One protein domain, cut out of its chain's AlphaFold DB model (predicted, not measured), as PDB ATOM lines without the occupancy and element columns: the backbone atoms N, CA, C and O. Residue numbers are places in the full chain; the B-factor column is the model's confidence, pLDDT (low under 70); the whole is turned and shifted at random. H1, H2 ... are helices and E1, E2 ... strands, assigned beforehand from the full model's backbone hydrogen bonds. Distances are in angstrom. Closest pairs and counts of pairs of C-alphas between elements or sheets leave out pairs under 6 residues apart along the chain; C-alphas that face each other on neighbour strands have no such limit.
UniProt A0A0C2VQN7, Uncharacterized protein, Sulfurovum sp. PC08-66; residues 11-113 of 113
ATOM      1  N   VAL A  11     -48.647  27.312  44.728       91.19
ATOM      2  CA  VAL A  11     -49.147  25.938  44.795       91.19
ATOM      3  C   VAL A  11     -48.204  25.045  44.001       91.19
ATOM      4  O   VAL A  11     -47.765  25.411  42.909       91.19
ATOM      5  N   PHE A  12     -47.890  23.882  44.558       93.44
ATOM      6  CA  PHE A  12     -47.013  22.893  43.951       93.44
ATOM      7  C   PHE A  12     -47.758  21.575  43.796       93.44
ATOM      8  O   PHE A  12     -48.430  21.118  44.721       93.44
ATOM      9  N   VAL A  13     -47.608  20.958  42.628       94.50
ATOM     10  CA  VAL A  13     -47.992  19.565  42.398       94.50
ATOM     11  C   VAL A  13     -46.706  18.792  42.169       94.50
ATOM     12  O   VAL A  13     -46.063  18.957  41.136       94.50
ATOM     13  N   ALA A  14     -46.307  17.990  43.150       96.25
ATOM     14  CA  ALA A  14     -45.159  17.104  43.040       96.25
ATOM     15  C   ALA A  14     -45.624  15.687  42.694       96.25
ATOM     16  O   ALA A  14     -46.538  15.163  43.330       96.25
ATOM     17  N   VAL A  15     -44.974  15.076  41.709       96.88
ATOM     18  CA  VAL A  15     -45.148  13.671  41.327       96.88
ATOM     19  C   VAL A  15     -43.810  12.977  41.493       96.88
ATOM     20  O   VAL A  15     -42.830  13.362  40.858       96.88
ATOM     21  N   GLU A  16     -43.757  11.988  42.372       97.69
ATOM     22  CA  GLU A  16     -42.549  11.230  42.685       97.69
ATOM     23  C   GLU A  16     -42.746   9.755  42.332       97.69
ATOM     24  O   GLU A  16     -43.759   9.157  42.691       97.69
ATOM     25  N   PHE A  17     -41.771   9.164  41.646       97.88
ATOM     26  CA  PHE A  17     -41.786   7.759  41.231       97.88
ATOM     27  C   PHE A  17     -40.787   6.951  42.057       97.88
ATOM     28  O   PHE A  17     -39.711   7.453  42.377       97.88
ATOM     29  N   TYR A  18     -41.116   5.701  42.382       97.75
ATOM     30  CA  TYR A  18     -40.329   4.838  43.268       97.75
ATOM     31  C   TYR A  18     -40.218   3.409  42.712       97.75
ATOM     32  O   TYR A  18     -41.202   2.897  42.187       97.75
ATOM     33  N   ASP A  19     -39.074   2.731  42.875       94.06
ATOM     34  CA  ASP A  19     -38.816   1.348  42.392       94.06
ATOM     35  C   ASP A  19     -38.779   0.266  43.494       94.06
ATOM     36  O   ASP A  19     -38.427  -0.899  43.263       94.06
ATOM     37  N   GLY A  20     -39.161   0.639  44.715       88.81
ATOM     38  CA  GLY A  20     -39.088  -0.201  45.913       88.81
ATOM     39  C   GLY A  20     -37.756  -0.106  46.666       88.81
ATOM     40  O   GLY A  20     -37.725  -0.446  47.844       88.81
ATOM     41  N   SER A  21     -36.688   0.399  46.037       92.44
ATOM     42  CA  SER A  21     -35.417   0.720  46.706       92.44
ATOM     43  C   SER A  21     -35.338   2.190  47.130       92.44
ATOM     44  O   SER A  21     -34.693   2.524  48.122       92.44
ATOM     45  N   GLY A  22     -36.043   3.072  46.418       93.62
ATOM     46  CA  GLY A  22     -36.084   4.491  46.733       93.62
ATOM     47  C   GLY A  22     -36.819   5.312  45.682       93.62
ATOM     48  O   GLY A  22     -37.597   4.780  44.888       93.62
ATOM     49  N   LYS A  23     -36.599   6.631  45.717       96.19
ATOM     50  CA  LYS A  23     -37.137   7.574  44.731       96.19
ATOM     51  C   LYS A  23     -36.312   7.499  43.445       96.19
ATOM     52  O   LYS A  23     -35.113   7.755  43.481       96.19
ATOM     53  N   LEU A  24     -36.971   7.194  42.331       96.31
ATOM     54  CA  LEU A  24     -36.392   7.172  40.989       96.31
ATOM     55  C   LEU A  24     -36.370   8.554  40.333       96.31
ATOM     56  O   LEU A  24     -35.360   8.959  39.768       96.31
ATOM     57  N   ASP A  25     -37.498   9.263  40.364       95.94
ATOM     58  CA  ASP A  25     -37.664  10.544  39.672       95.94
ATOM     59  C   ASP A  25     -38.675  11.428  40.411       95.94
ATOM     60  O   ASP A  25     -39.484  10.955  41.215       95.94
ATOM     61  N   GLN A  26     -38.619  12.726  40.129       96.25
ATOM     62  CA  GLN A  26     -39.544  13.730  40.623       96.25
ATOM     63  C   GLN A  26     -39.838  14.771  39.542       96.25
ATOM     64  O   GLN A  26     -38.935  15.302  38.892       96.25
ATOM     65  N   LYS A  27     -41.117  15.122  39.403       96.69
ATOM     66  CA  LYS A  27     -41.590  16.267  38.620       96.69
ATOM     67  C   LYS A  27     -42.374  17.201  39.529       96.69
ATOM     68  O   LYS A  27     -43.091  16.739  40.414       96.69
ATOM     69  N   ILE A  28     -42.202  18.509  39.350       94.56
ATOM     70  CA  ILE A  28     -42.870  19.527  40.163       94.56
ATOM     71  C   ILE A  28     -43.459  20.582  39.238       94.56
ATOM     72  O   ILE A  28     -42.723  21.299  38.564       94.56
ATOM     73  N   GLU A  29     -44.776  20.722  39.286       93.88
ATOM     74  CA  GLU A  29     -45.497  21.797  38.618       93.88
ATOM     75  C   GLU A  29     -45.757  22.929  39.599       93.88
ATOM     76  O   GLU A  29     -46.227  22.714  40.719       93.88
ATOM     77  N   ARG A  30     -45.446  24.156  39.176       90.38
ATOM     78  CA  ARG A  30     -45.581  25.359  39.999       90.38
ATOM     79  C   ARG A  30     -46.695  26.250  39.466       90.38
ATOM     80  O   ARG A  30     -46.593  26.832  38.382       90.38
ATOM     81  N   LEU A  31     -47.733  26.414  40.275       90.31
ATOM     82  CA  LEU A  31     -48.912  27.216  39.962       90.31
ATOM     83  C   LEU A  31     -48.821  28.522  40.739       90.31
ATOM     84  O   LEU A  31     -48.999  28.560  41.957       90.31
ATOM     85  N   THR A  32     -48.484  29.600  40.039       87.62
ATOM     86  CA  THR A  32     -48.253  30.911  40.647       87.62
ATOM     87  C   THR A  32     -48.518  32.035  39.644       87.62
ATOM     88  O   THR A  32     -48.865  31.811  38.481       87.62
ATOM     89  N   THR A  33     -48.409  33.275  40.102       83.88
ATOM     90  CA  THR A  33     -48.327  34.448  39.234       83.88
ATOM     91  C   THR A  33     -46.987  35.124  39.446       83.88
ATOM     92  O   THR A  33     -46.631  35.442  40.578       83.88
ATOM     93  N   LEU A  34     -46.273  35.356  38.347       80.62
ATOM     94  CA  LEU A  34     -45.023  36.106  38.351       80.62
ATOM     95  C   LEU A  34     -45.269  37.543  37.893       80.62
ATOM     96  O   LEU A  34     -45.958  37.801  36.897       80.62
ATOM     97  N   TRP A  35     -44.687  38.467  38.643       83.25
ATOM     98  CA  TRP A  35     -44.826  39.906  38.485       83.25
ATOM     99  C   TRP A  35     -43.443  40.512  38.315       83.25
ATOM    100  O   TRP A  35     -42.528  40.113  39.031       83.25
ATOM    101  N   HIS A  36     -43.299  41.458  37.389       83.69
ATOM    102  CA  HIS A  36     -42.012  42.062  37.060       83.69
ATOM    103  C   HIS A  36     -42.061  43.588  37.156       83.69
ATOM    104  O   HIS A  36     -43.081  44.210  36.839       83.69
ATOM    105  N   ASP A  37     -40.955  44.178  37.611       85.31
ATOM    106  CA  ASP A  37     -40.740  45.624  37.605       85.31
ATOM    107  C   ASP A  37     -40.394  46.137  36.191       85.31
ATOM    108  O   ASP A  37     -40.318  45.379  35.220       85.31
ATOM    109  N   GLU A  38     -40.158  47.445  36.062       86.75
ATOM    110  CA  GLU A  38     -39.768  48.075  34.788       86.75
ATOM    111  C   GLU A  38     -38.458  47.529  34.210       86.75
ATOM    112  O   GLU A  38     -38.252  47.575  32.997       86.75
ATOM    113  N   LYS A  39     -37.584  46.989  35.065       87.19
ATOM    114  CA  LYS A  39     -36.290  46.407  34.701       87.19
ATOM    115  C   LYS A  39     -36.389  44.907  34.408       87.19
ATOM    116  O   LYS A  39     -35.362  44.283  34.148       87.19
ATOM    117  N   GLY A  40     -37.590  44.327  34.445       82.06
ATOM    118  CA  GLY A  40     -37.803  42.902  34.217       82.06
ATOM    119  C   GLY A  40     -37.327  42.018  35.369       82.06
ATOM    120  O   GLY A  40     -37.022  40.853  35.138       82.06
ATOM    121  N   LYS A  41     -37.241  42.536  36.602       82.75
ATOM    122  CA  LYS A  41     -36.937  41.733  37.796       82.75
ATOM    123  C   LYS A  41     -38.222  41.295  38.500       82.75
ATOM    124  O   LYS A  41     -39.152  42.103  38.566       82.75
ATOM    125  N   PRO A  42     -38.281  40.070  39.059       78.31
ATOM    126  CA  PRO A  42     -39.403  39.647  39.887       78.31
ATOM    127  C   PRO A  42     -39.675  40.662  41.000       78.31
ATOM    128  O   PRO A  42     -38.742  41.129  41.647       78.31
ATOM    129  N   THR A  43     -40.934  41.026  41.218       82.56
ATOM    130  CA  THR A  43     -41.311  42.042  42.208       82.56
ATOM    131  C   THR A  43     -42.691  41.771  42.804       82.56
ATOM    132  O   THR A  43     -43.391  40.839  42.403       82.56
ATOM    133  N   LEU A  44     -43.082  42.564  43.798       80.94
ATOM    134  CA  LEU A  44     -44.401  42.482  44.414       80.94
ATOM    135  C   LEU A  44     -45.482  43.001  43.454       80.94
ATOM    136  O   LEU A  44     -45.230  43.958  42.723       80.94
ATOM    137  N   PRO A  45     -46.713  42.458  43.497       81.12
ATOM    138  CA  PRO A  45     -47.783  42.855  42.581       81.12
ATOM    139  C   PRO A  45     -48.042  44.369  42.535       81.12
ATOM    140  O   PRO A  45     -48.304  44.914  41.469       81.12
ATOM    141  N   PHE A  46     -47.948  45.063  43.675       80.81
ATOM    142  CA  PHE A  46     -48.198  46.508  43.760       80.81
ATOM    143  C   PHE A  46     -47.033  47.381  43.266       80.81
ATOM    144  O   PHE A  46     -47.230  48.573  43.049       80.81
ATOM    145  N   LEU A  47     -45.843  46.799  43.090       83.38
ATOM    146  CA  LEU A  47     -44.664  47.442  42.494       83.38
ATOM    147  C   LEU A  47     -44.455  47.021  41.035       83.38
ATOM    148  O   LEU A  47     -43.534  47.497  40.372       83.38
ATOM    149  N   ALA A  48     -45.271  46.092  40.542       86.38
ATOM    150  CA  ALA A  48     -45.110  45.514  39.226       86.38
ATOM    151  C   ALA A  48     -45.656  46.439  38.145       86.38
ATOM    152  O   ALA A  48     -46.749  46.993  38.262       86.38
ATOM    153  N   THR A  49     -44.923  46.528  37.043       84.88
ATOM    154  CA  THR A  49     -45.383  47.205  35.826       84.88
ATOM    155  C   THR A  49     -45.819  46.212  34.758       84.88
ATOM    156  O   THR A  49     -46.537  46.581  33.828       84.88
ATOM    157  N   LYS A  50     -45.447  44.929  34.903       79.69
ATOM    158  CA  LYS A  50     -45.860  43.842  34.009       79.69
ATOM    159  C   LYS A  50     -46.261  42.587  34.783       79.69
ATOM    160  O   LYS A  50     -45.590  42.160  35.722       79.69
ATOM    161  N   LYS A  51     -47.341  41.951  34.327       74.06
ATOM    162  CA  LYS A  51     -47.727  40.588  34.712       74.06
ATOM    163  C   LYS A  51     -47.241  39.643  33.622       74.06
ATOM    164  O   LYS A  51     -47.705  39.751  32.493       74.06
ATOM    165  N   GLU A  52     -46.311  38.750  33.942       70.81
ATOM    166  CA  GLU A  52     -45.683  37.912  32.913       70.81
ATOM    167  C   GLU A  52     -46.515  36.660  32.626       70.81
ATOM    168  O   GLU A  52     -46.908  36.410  31.489       70.81
ATOM    169  N   LYS A  53     -46.831  35.877  33.662       72.56
ATOM    170  CA  LYS A  53     -47.539  34.604  33.493       72.56
ATOM    171  C   LYS A  53     -48.369  34.268  34.724       72.56
ATOM    172  O   LYS A  53     -47.914  34.420  35.856       72.56
ATOM    173  N   ASN A  54     -49.595  33.803  34.493       83.38
ATOM    174  CA  ASN A  54     -50.466  33.245  35.522       83.38
ATOM    175  C   ASN A  54     -50.691  31.761  35.223       83.38
ATOM    176  O   ASN A  54     -51.415  31.441  34.286       83.38
ATOM    177  N   THR A  55     -50.071  30.878  36.002       86.81
ATOM    178  CA  THR A  55     -50.230  29.416  35.887       86.81
ATOM    179  C   THR A  55     -51.202  28.850  36.917       86.81
ATOM    180  O   THR A  55     -51.253  27.643  37.121       86.81
ATOM    181  N   ARG A  56     -51.961  29.706  37.608       87.06
ATOM    182  CA  ARG A  56     -52.929  29.261  38.611       87.06
ATOM    183  C   ARG A  56     -54.156  28.640  37.966       87.06
ATOM    184  O   ARG A  56     -54.587  29.051  36.891       87.06
ATOM    185  N   ILE A  57     -54.752  27.715  38.705       87.38
ATOM    186  CA  ILE A  57     -56.037  27.114  38.370       87.38
ATOM    187  C   ILE A  57     -57.096  28.222  38.422       87.38
ATOM    188  O   ILE A  57     -57.202  28.950  39.413       87.38
ATOM    189  N   ALA A  58     -57.844  28.387  37.331       87.31
ATOM    190  CA  ALA A  58     -58.944  29.341  37.277       87.31
ATOM    191  C   ALA A  58     -60.038  28.961  38.295       87.31
ATOM    192  O   ALA A  58     -60.159  27.787  38.649       87.31
ATOM    193  N   PRO A  59     -60.866  29.911  38.763       87.12
ATOM    194  CA  PRO A  59     -62.033  29.576  39.572       87.12
ATOM    195  C   PRO A  59     -62.890  28.525  38.860       87.12
ATOM    196  O   PRO A  59     -63.225  28.711  37.693       87.12
ATOM    197  N   GLN A  60     -63.198  27.418  39.546       91.00
ATOM    198  CA  GLN A  60     -63.919  26.257  38.990       91.00
ATOM    199  C   GLN A  60     -63.219  25.567  37.799       91.00
ATOM    200  O   GLN A  60     -63.777  24.658  37.188       91.00
ATOM    201  N   GLY A  61     -61.994  25.973  37.468       87.94
ATOM    202  CA  GLY A  61     -61.184  25.357  36.432       87.94
ATOM    203  C   GLY A  61     -60.568  24.045  36.903       87.94
ATOM    204  O   GLY A  61     -60.325  23.839  38.090       87.94
ATOM    205  N   THR A  62     -60.270  23.174  35.946       91.06
ATOM    206  CA  THR A  62     -59.490  21.952  36.164       91.06
ATOM    207  C   THR A  62     -58.228  22.019  35.313       91.06
ATOM    208  O   THR A  62     -58.260  22.537  34.197       91.06
ATOM    209  N   GLN A  63     -57.114  21.517  35.841       90.88
ATOM    210  CA  GLN A  63     -55.851  21.428  35.118       90.88
ATOM    211  C   GLN A  63     -55.355  19.987  35.133       90.88
ATOM    212  O   GLN A  63     -55.359  19.337  36.178       90.88
ATOM    213  N   HIS A  64     -54.941  19.499  33.966       92.31
ATOM    214  CA  HIS A  64     -54.466  18.134  33.778       92.31
ATOM    215  C   HIS A  64     -52.975  18.144  33.458       92.31
ATOM    216  O   HIS A  64     -52.515  18.966  32.665       92.31
ATOM    217  N   TYR A  65     -52.246  17.209  34.060       91.69
ATOM    218  CA  TYR A  65     -50.831  16.974  33.802       91.69
ATOM    219  C   TYR A  65     -50.626  15.513  33.436       91.69
ATOM    220  O   TYR A  65     -51.173  14.626  34.093       91.69
ATOM    221  N   THR A  66     -49.817  15.281  32.409       93.75
ATOM    222  CA  THR A  66     -49.464  13.942  31.941       93.75
ATOM    223  C   THR A  66     -47.973  13.742  32.142       93.75
ATOM    224  O   THR A  66     -47.173  14.571  31.713       93.75
ATOM    225  N   TYR A  67     -47.604  12.628  32.767       92.38
ATOM    226  CA  TYR A  67     -46.217  12.284  33.052       92.38
ATOM    227  C   TYR A  67     -45.888  10.926  32.443       92.38
ATOM    228  O   TYR A  67     -46.689   9.995  32.525       92.38
ATOM    229  N   ALA A  68     -44.700  10.811  31.852       94.12
ATOM    230  CA  ALA A  68     -44.155   9.514  31.483       94.12
ATOM    231  C   ALA A  68     -43.710   8.782  32.753       94.12
ATOM    232  O   ALA A  68     -42.999   9.356  33.579       94.12
ATOM    233  N   ILE A  69     -44.133   7.529  32.903       94.94
ATOM    234  CA  ILE A  69     -43.728   6.680  34.022       94.94
ATOM    235  C   ILE A  69     -42.306   6.166  33.741       94.94
ATOM    236  O   ILE A  69     -42.095   5.544  32.697       94.94
ATOM    237  N   PRO A  70     -41.327   6.408  34.631       95.69
ATOM    238  CA  PRO A  70     -39.986   5.857  34.477       95.69
ATOM    239  C   PRO A  70     -39.998   4.323  34.507       95.69
ATOM    240  O   PRO A  70     -40.703   3.714  35.313       95.69
ATOM    241  N   ASN A  71     -39.179   3.690  33.664       95.69
ATOM    242  CA  ASN A  71     -39.037   2.233  33.659       95.69
ATOM    243  C   ASN A  71     -38.614   1.719  35.044       95.69
ATOM    244  O   ASN A  71     -37.690   2.252  35.653       95.69
ATOM    245  N   GLY A  72     -39.273   0.659  35.517       95.50
ATOM    246  CA  GLY A  72     -39.004   0.067  36.829       95.50
ATOM    247  C   GLY A  72     -39.688   0.773  38.005       95.50
ATOM    248  O   GLY A  72     -39.568   0.294  39.132       95.50
ATOM    249  N   ALA A  73     -40.434   1.858  37.769       96.94
ATOM    250  CA  ALA A  73     -41.297   2.436  38.790       96.94
ATOM    251  C   ALA A  73     -42.412   1.449  39.166       96.94
ATOM    252  O   ALA A  73     -43.097   0.909  38.304       96.94
ATOM    253  N   LYS A  74     -42.582   1.239  40.470       97.19
ATOM    254  CA  LYS A  74     -43.604   0.376  41.082       97.19
ATOM    255  C   LYS A  74     -44.662   1.170  41.830       97.19
ATOM    256  O   LYS A  74     -45.758   0.685  42.042       97.19
ATOM    257  N   ARG A  75     -44.325   2.391  42.244       97.19
ATOM    258  CA  ARG A  75     -45.225   3.271  42.982       97.19
ATOM    259  C   ARG A  75     -45.038   4.702  42.524       97.19
ATOM    260  O   ARG A  75     -43.907   5.160  42.344       97.19
ATOM    261  N   VAL A  76     -46.142   5.418  42.396       97.06
ATOM    262  CA  VAL A  76     -46.169   6.865  42.204       97.06
ATOM    263  C   VAL A  76     -46.823   7.532  43.406       97.06
ATOM    264  O   VAL A  76     -47.761   7.007  44.005       97.06
ATOM    265  N   GLU A  77     -46.308   8.695  43.777       97.50
ATOM    266  CA  GLU A  77     -46.838   9.516  44.848       97.50
ATOM    267  C   GLU A  77     -47.099  10.937  44.355       97.50
ATOM    268  O   GLU A  77     -46.210  11.596  43.815       97.50
ATOM    269  N   TYR A  78     -48.320  11.413  44.573       95.81
ATOM    270  CA  TYR A  78     -48.761  12.759  44.243       95.81
ATOM    271  C   TYR A  78     -48.864  13.570  45.527       95.81
ATOM    272  O   TYR A  78     -49.560  13.173  46.463       95.81
ATOM    273  N   THR A  79     -48.213  14.728  45.573       97.25
ATOM    274  CA  THR A  79     -48.334  15.675  46.682       97.25
ATOM    275  C   THR A  79     -48.796  17.025  46.153       97.25
ATOM    276  O   THR A  79     -48.122  17.642  45.332       97.25
ATOM    277  N   LEU A  80     -49.937  17.494  46.658       96.00
ATOM    278  CA  LEU A  80     -50.386  18.872  46.508       96.00
ATOM    279  C   LEU A  80     -49.966  19.646  47.752       96.00
ATOM    280  O   LEU A  80     -50.351  19.292  48.872       96.00
ATOM    281  N   SER A  81     -49.213  20.718  47.562       96.19
ATOM    282  CA  SER A  81     -48.756  21.573  48.651       96.19
ATOM    283  C   SER A  81     -48.823  23.049  48.283       96.19
ATOM    284  O   SER A  81     -49.018  23.414  47.122       96.19
ATOM    285  N   TYR A  82     -48.696  23.917  49.285       94.00
ATOM    286  CA  TYR A  82     -48.584  25.351  49.063       94.00
ATOM    287  C   TYR A  82     -47.554  26.018  49.973       94.00
ATOM    288  O   TYR A  82     -47.179  25.495  51.022       94.00
ATOM    289  N   ARG A  83     -47.131  27.214  49.564       91.25
ATOM    290  CA  ARG A  83     -46.383  28.186  50.368       91.25
ATOM    291  C   ARG A  83     -47.034  29.553  50.221       91.25
ATOM    292  O   ARG A  83     -47.546  29.882  49.149       91.25
ATOM    293  N   PHE A  84     -46.986  30.358  51.278       88.38
ATOM    294  CA  PHE A  84     -47.524  31.723  51.245       88.38
ATOM    295  C   PHE A  84     -46.693  32.666  50.385       88.38
ATOM    296  O   PHE A  84     -47.198  33.690  49.942       88.38
ATOM    297  N   ILE A  85     -45.417  32.343  50.184       85.06
ATOM    298  CA  ILE A  85     -44.494  33.151  49.405       85.06
ATOM    299  C   ILE A  85     -43.375  32.266  48.847       85.06
ATOM    300  O   ILE A  85     -42.973  31.277  49.465       85.06
ATOM    301  N   GLY A  86     -42.866  32.612  47.665       83.12
ATOM    302  CA  GLY A  86     -41.660  31.989  47.121       83.12
ATOM    303  C   GLY A  86     -40.412  32.419  47.894       83.12
ATOM    304  O   GLY A  86     -40.345  33.539  48.397       83.12
ATOM    305  N   GLU A  87     -39.399  31.556  47.959       84.38
ATOM    306  CA  GLU A  87     -38.178  31.813  48.738       84.38
ATOM    307  C   GLU A  87     -37.424  33.072  48.291       84.38
ATOM    308  O   GLU A  87     -36.932  33.829  49.125       84.38
ATOM    309  N   GLU A  88     -37.348  33.331  46.984       81.69
ATOM    310  CA  GLU A  88     -36.684  34.527  46.449       81.69
ATOM    311  C   GLU A  88     -37.404  35.813  46.858       81.69
ATOM    312  O   GLU A  88     -36.763  36.785  47.253       81.69
ATOM    313  N   MET A  89     -38.739  35.800  46.827       82.12
ATOM    314  CA  MET A  89     -39.537  36.947  47.247       82.12
ATOM    315  C   MET A  89     -39.425  37.168  48.757       82.12
ATOM    316  O   MET A  89     -39.259  38.303  49.192       82.12
ATOM    317  N   ALA A  90     -39.444  36.095  49.554       87.44
ATOM    318  CA  ALA A  90     -39.231  36.182  50.996       87.44
ATOM    319  C   ALA A  90     -37.878  36.828  51.328       87.44
ATOM    320  O   ALA A  90     -37.821  37.753  52.134       87.44
ATOM    321  N   LYS A  91     -36.806  36.413  50.637       87.81
ATOM    322  CA  LYS A  91     -35.472  37.022  50.768       87.81
ATOM    323  C   LYS A  91     -35.478  38.502  50.387       87.81
ATOM    324  O   LYS A  91     -34.904  39.309  51.109       87.81
ATOM    325  N   MET A  92     -36.138  38.859  49.285       84.00
ATOM    326  CA  MET A  92     -36.198  40.237  48.786       84.00
ATOM    327  C   MET A  92     -36.840  41.205  49.783       84.00
ATOM    328  O   MET A  92     -36.367  42.328  49.928       84.00
ATOM    329  N   ILE A  93     -37.898  40.774  50.474       86.12
ATOM    330  CA  ILE A  93     -38.627  41.616  51.435       86.12
ATOM    331  C   ILE A  93     -38.137  41.448  52.881       86.12
ATOM    332  O   ILE A  93     -38.733  42.012  53.796       86.12
ATOM    333  N   GLY A  94     -37.078  40.661  53.107       89.31
ATOM    334  CA  GLY A  94     -36.533  40.402  54.442       89.31
ATOM    335  C   GLY A  94     -37.432  39.545  55.339       89.31
ATOM    336  O   GLY A  94     -37.332  39.623  56.560       89.31
ATOM    337  N   LEU A  95     -38.318  38.728  54.762       89.06
ATOM    338  CA  LEU A  95     -39.206  37.846  55.513       89.06
ATOM    339  C   LEU A  95     -38.488  36.537  55.858       89.06
ATOM    340  O   LEU A  95     -38.306  35.668  55.004       89.06
ATOM    341  N   SER A  96     -38.088  36.395  57.121       91.25
ATOM    342  CA  SER A  96     -37.325  35.239  57.609       91.25
ATOM    343  C   SER A  96     -38.152  34.212  58.381       91.25
ATOM    344  O   SER A  96     -37.641  33.132  58.670       91.25
ATOM    345  N   ASP A  97     -39.397  34.526  58.747       92.38
ATOM    346  CA  ASP A  97     -40.230  33.618  59.535       92.38
ATOM    347  C   ASP A  97     -40.591  32.359  58.709       92.38
ATOM    348  O   ASP A  97     -41.241  32.471  57.656       92.38
ATOM    349  N   PRO A  98     -40.202  31.151  59.172       91.25
ATOM    350  CA  PRO A  98     -40.510  29.893  58.499       91.25
ATOM    351  C   PRO A  98     -42.000  29.656  58.279       91.25
ATOM    352  O   PRO A  98     -42.363  28.897  57.387       91.25
ATOM    353  N   PHE A  99     -42.881  30.284  59.058       91.69
ATOM    354  CA  PHE A  99     -44.322  30.204  58.856       91.69
ATOM    355  C   PHE A  99     -44.728  30.543  57.414       91.69
ATOM    356  O   PHE A  99     -45.599  29.875  56.853       91.69
ATOM    357  N   PHE A 100     -44.078  31.529  56.791       88.50
ATOM    358  CA  PHE A 100     -44.423  31.969  55.437       88.50
ATOM    359  C   PHE A 100     -43.723  31.162  54.339       88.50
ATOM    360  O   PHE A 100     -44.273  31.001  53.248       88.50
ATOM    361  N   THR A 101     -42.525  30.649  54.619       87.81
ATOM    362  CA  THR A 101     -41.666  29.995  53.620       87.81
ATOM    363  C   THR A 101     -41.738  28.472  53.652       87.81
ATOM    364  O   THR A 101     -41.396  27.832  52.654       87.81
ATOM    365  N   LYS A 102     -42.205  27.872  54.756       92.38
ATOM    366  CA  LYS A 102     -42.383  26.424  54.848       92.38
ATOM    367  C   LYS A 102     -43.505  25.948  53.937       92.38
ATOM    368  O   LYS A 102     -44.492  26.641  53.691       92.38
ATOM    369  N   GLU A 103     -43.347  24.721  53.472       93.50
ATOM    370  CA  GLU A 103     -44.318  24.058  52.620       93.50
ATOM    371  C   GLU A 103     -45.401  23.360  53.442       93.50
ATOM    372  O   GLU A 103     -45.112  22.564  54.338       93.50
ATOM    373  N   TYR A 104     -46.657  23.641  53.111       95.06
ATOM    374  CA  TYR A 104     -47.831  23.043  53.731       95.06
ATOM    375  C   TYR A 104     -48.422  21.997  52.795       95.06
ATOM    376  O   TYR A 104     -48.878  22.317  51.697       95.06
ATOM    377  N   LYS A 105     -48.429  20.735  53.228       96.06
ATOM    378  CA  LYS A 105     -49.024  19.632  52.466       96.06
ATOM    379  C   LYS A 105     -50.542  19.669  52.618       96.06
ATOM    380  O   LYS A 105     -51.048  19.612  53.734       96.06
ATOM    381  N   VAL A 106     -51.249  19.761  51.496       95.62
ATOM    382  CA  VAL A 106     -52.720  19.755  51.440       95.62
ATOM    383  C   VAL A 106     -53.227  18.337  51.263       95.62
ATOM    384  O   VAL A 106     -54.119  17.894  51.979       95.62
ATOM    385  N   LYS A 107     -52.655  17.626  50.290       96.25
ATOM    386  CA  LYS A 107     -53.072  16.274  49.936       96.25
ATOM    387  C   LYS A 107     -51.865  15.457  49.517       96.25
ATOM    388  O   LYS A 107     -50.955  15.975  48.872       96.25
ATOM    389  N   ARG A 108     -51.885  14.181  49.881       97.00
ATOM    390  CA  ARG A 108     -50.905  13.187  49.464       97.00
ATOM    391  C   ARG A 108     -51.646  11.917  49.085       97.00
ATOM    392  O   ARG A 108     -52.425  11.417  49.889       97.00
ATOM    393  N   GLU A 109     -51.401  11.416  47.887       96.38
ATOM    394  CA  GLU A 109     -51.966  10.160  47.393       96.38
ATOM    395  C   GLU A 109     -50.854   9.302  46.809       96.38
ATOM    396  O   GLU A 109     -49.865   9.819  46.295       96.38
ATOM    397  N   ASN A 110     -51.004   7.989  46.918       95.31
ATOM    398  CA  ASN A 110     -50.084   7.025  46.337       95.31
ATOM    399  C   ASN A 110     -50.868   6.022  45.493       95.31
ATOM    400  O   ASN A 110     -52.045   5.774  45.752       95.31
ATOM    401  N   MET A 111     -50.204   5.492  44.477       95.31
ATOM    402  CA  MET A 111     -50.750   4.490  43.576       95.31
ATOM    403  C   MET A 111     -49.635   3.510  43.214       95.31
ATOM    404  O   MET A 111     -48.544   3.933  42.826       95.31
ATOM    405  N   GLU A 112     -49.912   2.220  43.361       95.69
ATOM    406  CA  GLU A 112     -49.046   1.152  42.851       95.69
ATOM    407  C   GLU A 112     -49.239   1.020  41.330       95.69
ATOM    408  O   GLU A 112     -50.334   1.275  40.819       95.69
ATOM    409  N   LEU A 113     -48.165   0.674  40.620       89.12
ATOM    410  CA  LEU A 113     -48.072   0.611  39.158       89.12
ATOM    411  C   LEU A 113     -47.967  -0.826  38.645       89.12
ATOM    412  O   LEU A 113     -47.311  -1.653  39.318       89.12
TER     413      LEU A 113
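This is residues 11 to 113 of the 113 residues of an uncharacterized protein of Sulfurovum sp. PC08-66 (UniProt A0A0C2VQN7). A twisted slab of four long strands, E2, E1, E5 and E6, forks beyond one end into two separate arms: the small strand hairpin E3 and E4, and the short helices H1 and H2. From E4 the chain goes back to E5 through residues 55 to 74, a long stretch with no named element that passes over one face of the slab. The printed part has 103 residues, with the order E1 E2 E3 E4 E5 H1 H2 E6; both sheets are antiparallel, and the class is mostly strand. The whole is loose, with a radius of gyration of the C-alphas of 16.8 A, and elongated, spanning 48 by 30 by 26 A.

Start at Val 11, where E1, residues 11 to 18, begins; it forms an antiparallel hairpin with E2, residues 23 to 31, and N 13 and O 29 are 2.9 A apart, within hydrogen-bond range. E2 runs on into E3, residues 33 to 36, across a break of one residue, at 65 degrees. E3 forms a second antiparallel hairpin with E4, residues 50 to 54; look at N 36 and O 50, 2.9 A apart. On the other side of E1 from E2 you find E5, residues 75 to 83, antiparallel to E1 at 159 degrees, with N 14 and O 79 2.9 A apart. After it come H1, residues 87 to 92, and H2, residues 98 to 101, close but not clearly touching; their closest C-alphas, those of Glu 87 and Thr 101, are 6.3 A apart. H1 is not on the four-stranded sheet, and H2 only just is not, with 4 pairs of C-alphas within 10 A. E6, residues 104 to 112, is an edge strand, antiparallel to E5, with N 78 and O 109 2.8 A apart. Both helices are apart from E3 and E4. In H1 every O i to N i+4 pair is within hydrogen-bond range; H2 is too short for such a pair.

Find C-alpha 11 at (-49.147, 25.938, 44.795); from there E1 runs 22.9 A to C-alpha 18. E2 covers 23.4 A, E3 10.1 A and E4 11.7 A. E5 leaves C-alpha 75 at (-45.225, 3.271, 42.982) and covers 26.0 A. H1 covers 8.7 A and H2 5.0 A. E6 covers 24.5 A and ends at C-alpha 112, (-49.046, 1.152, 42.851).

The two C-alphas farthest apart, those of Gly 20 and Glu 38, are 49.5 A apart. The links E3 to E4 and E4 to E5 are long, with 13 and 20 residues. The printed part has no cut, and no printed residue is under 70 in pLDDT.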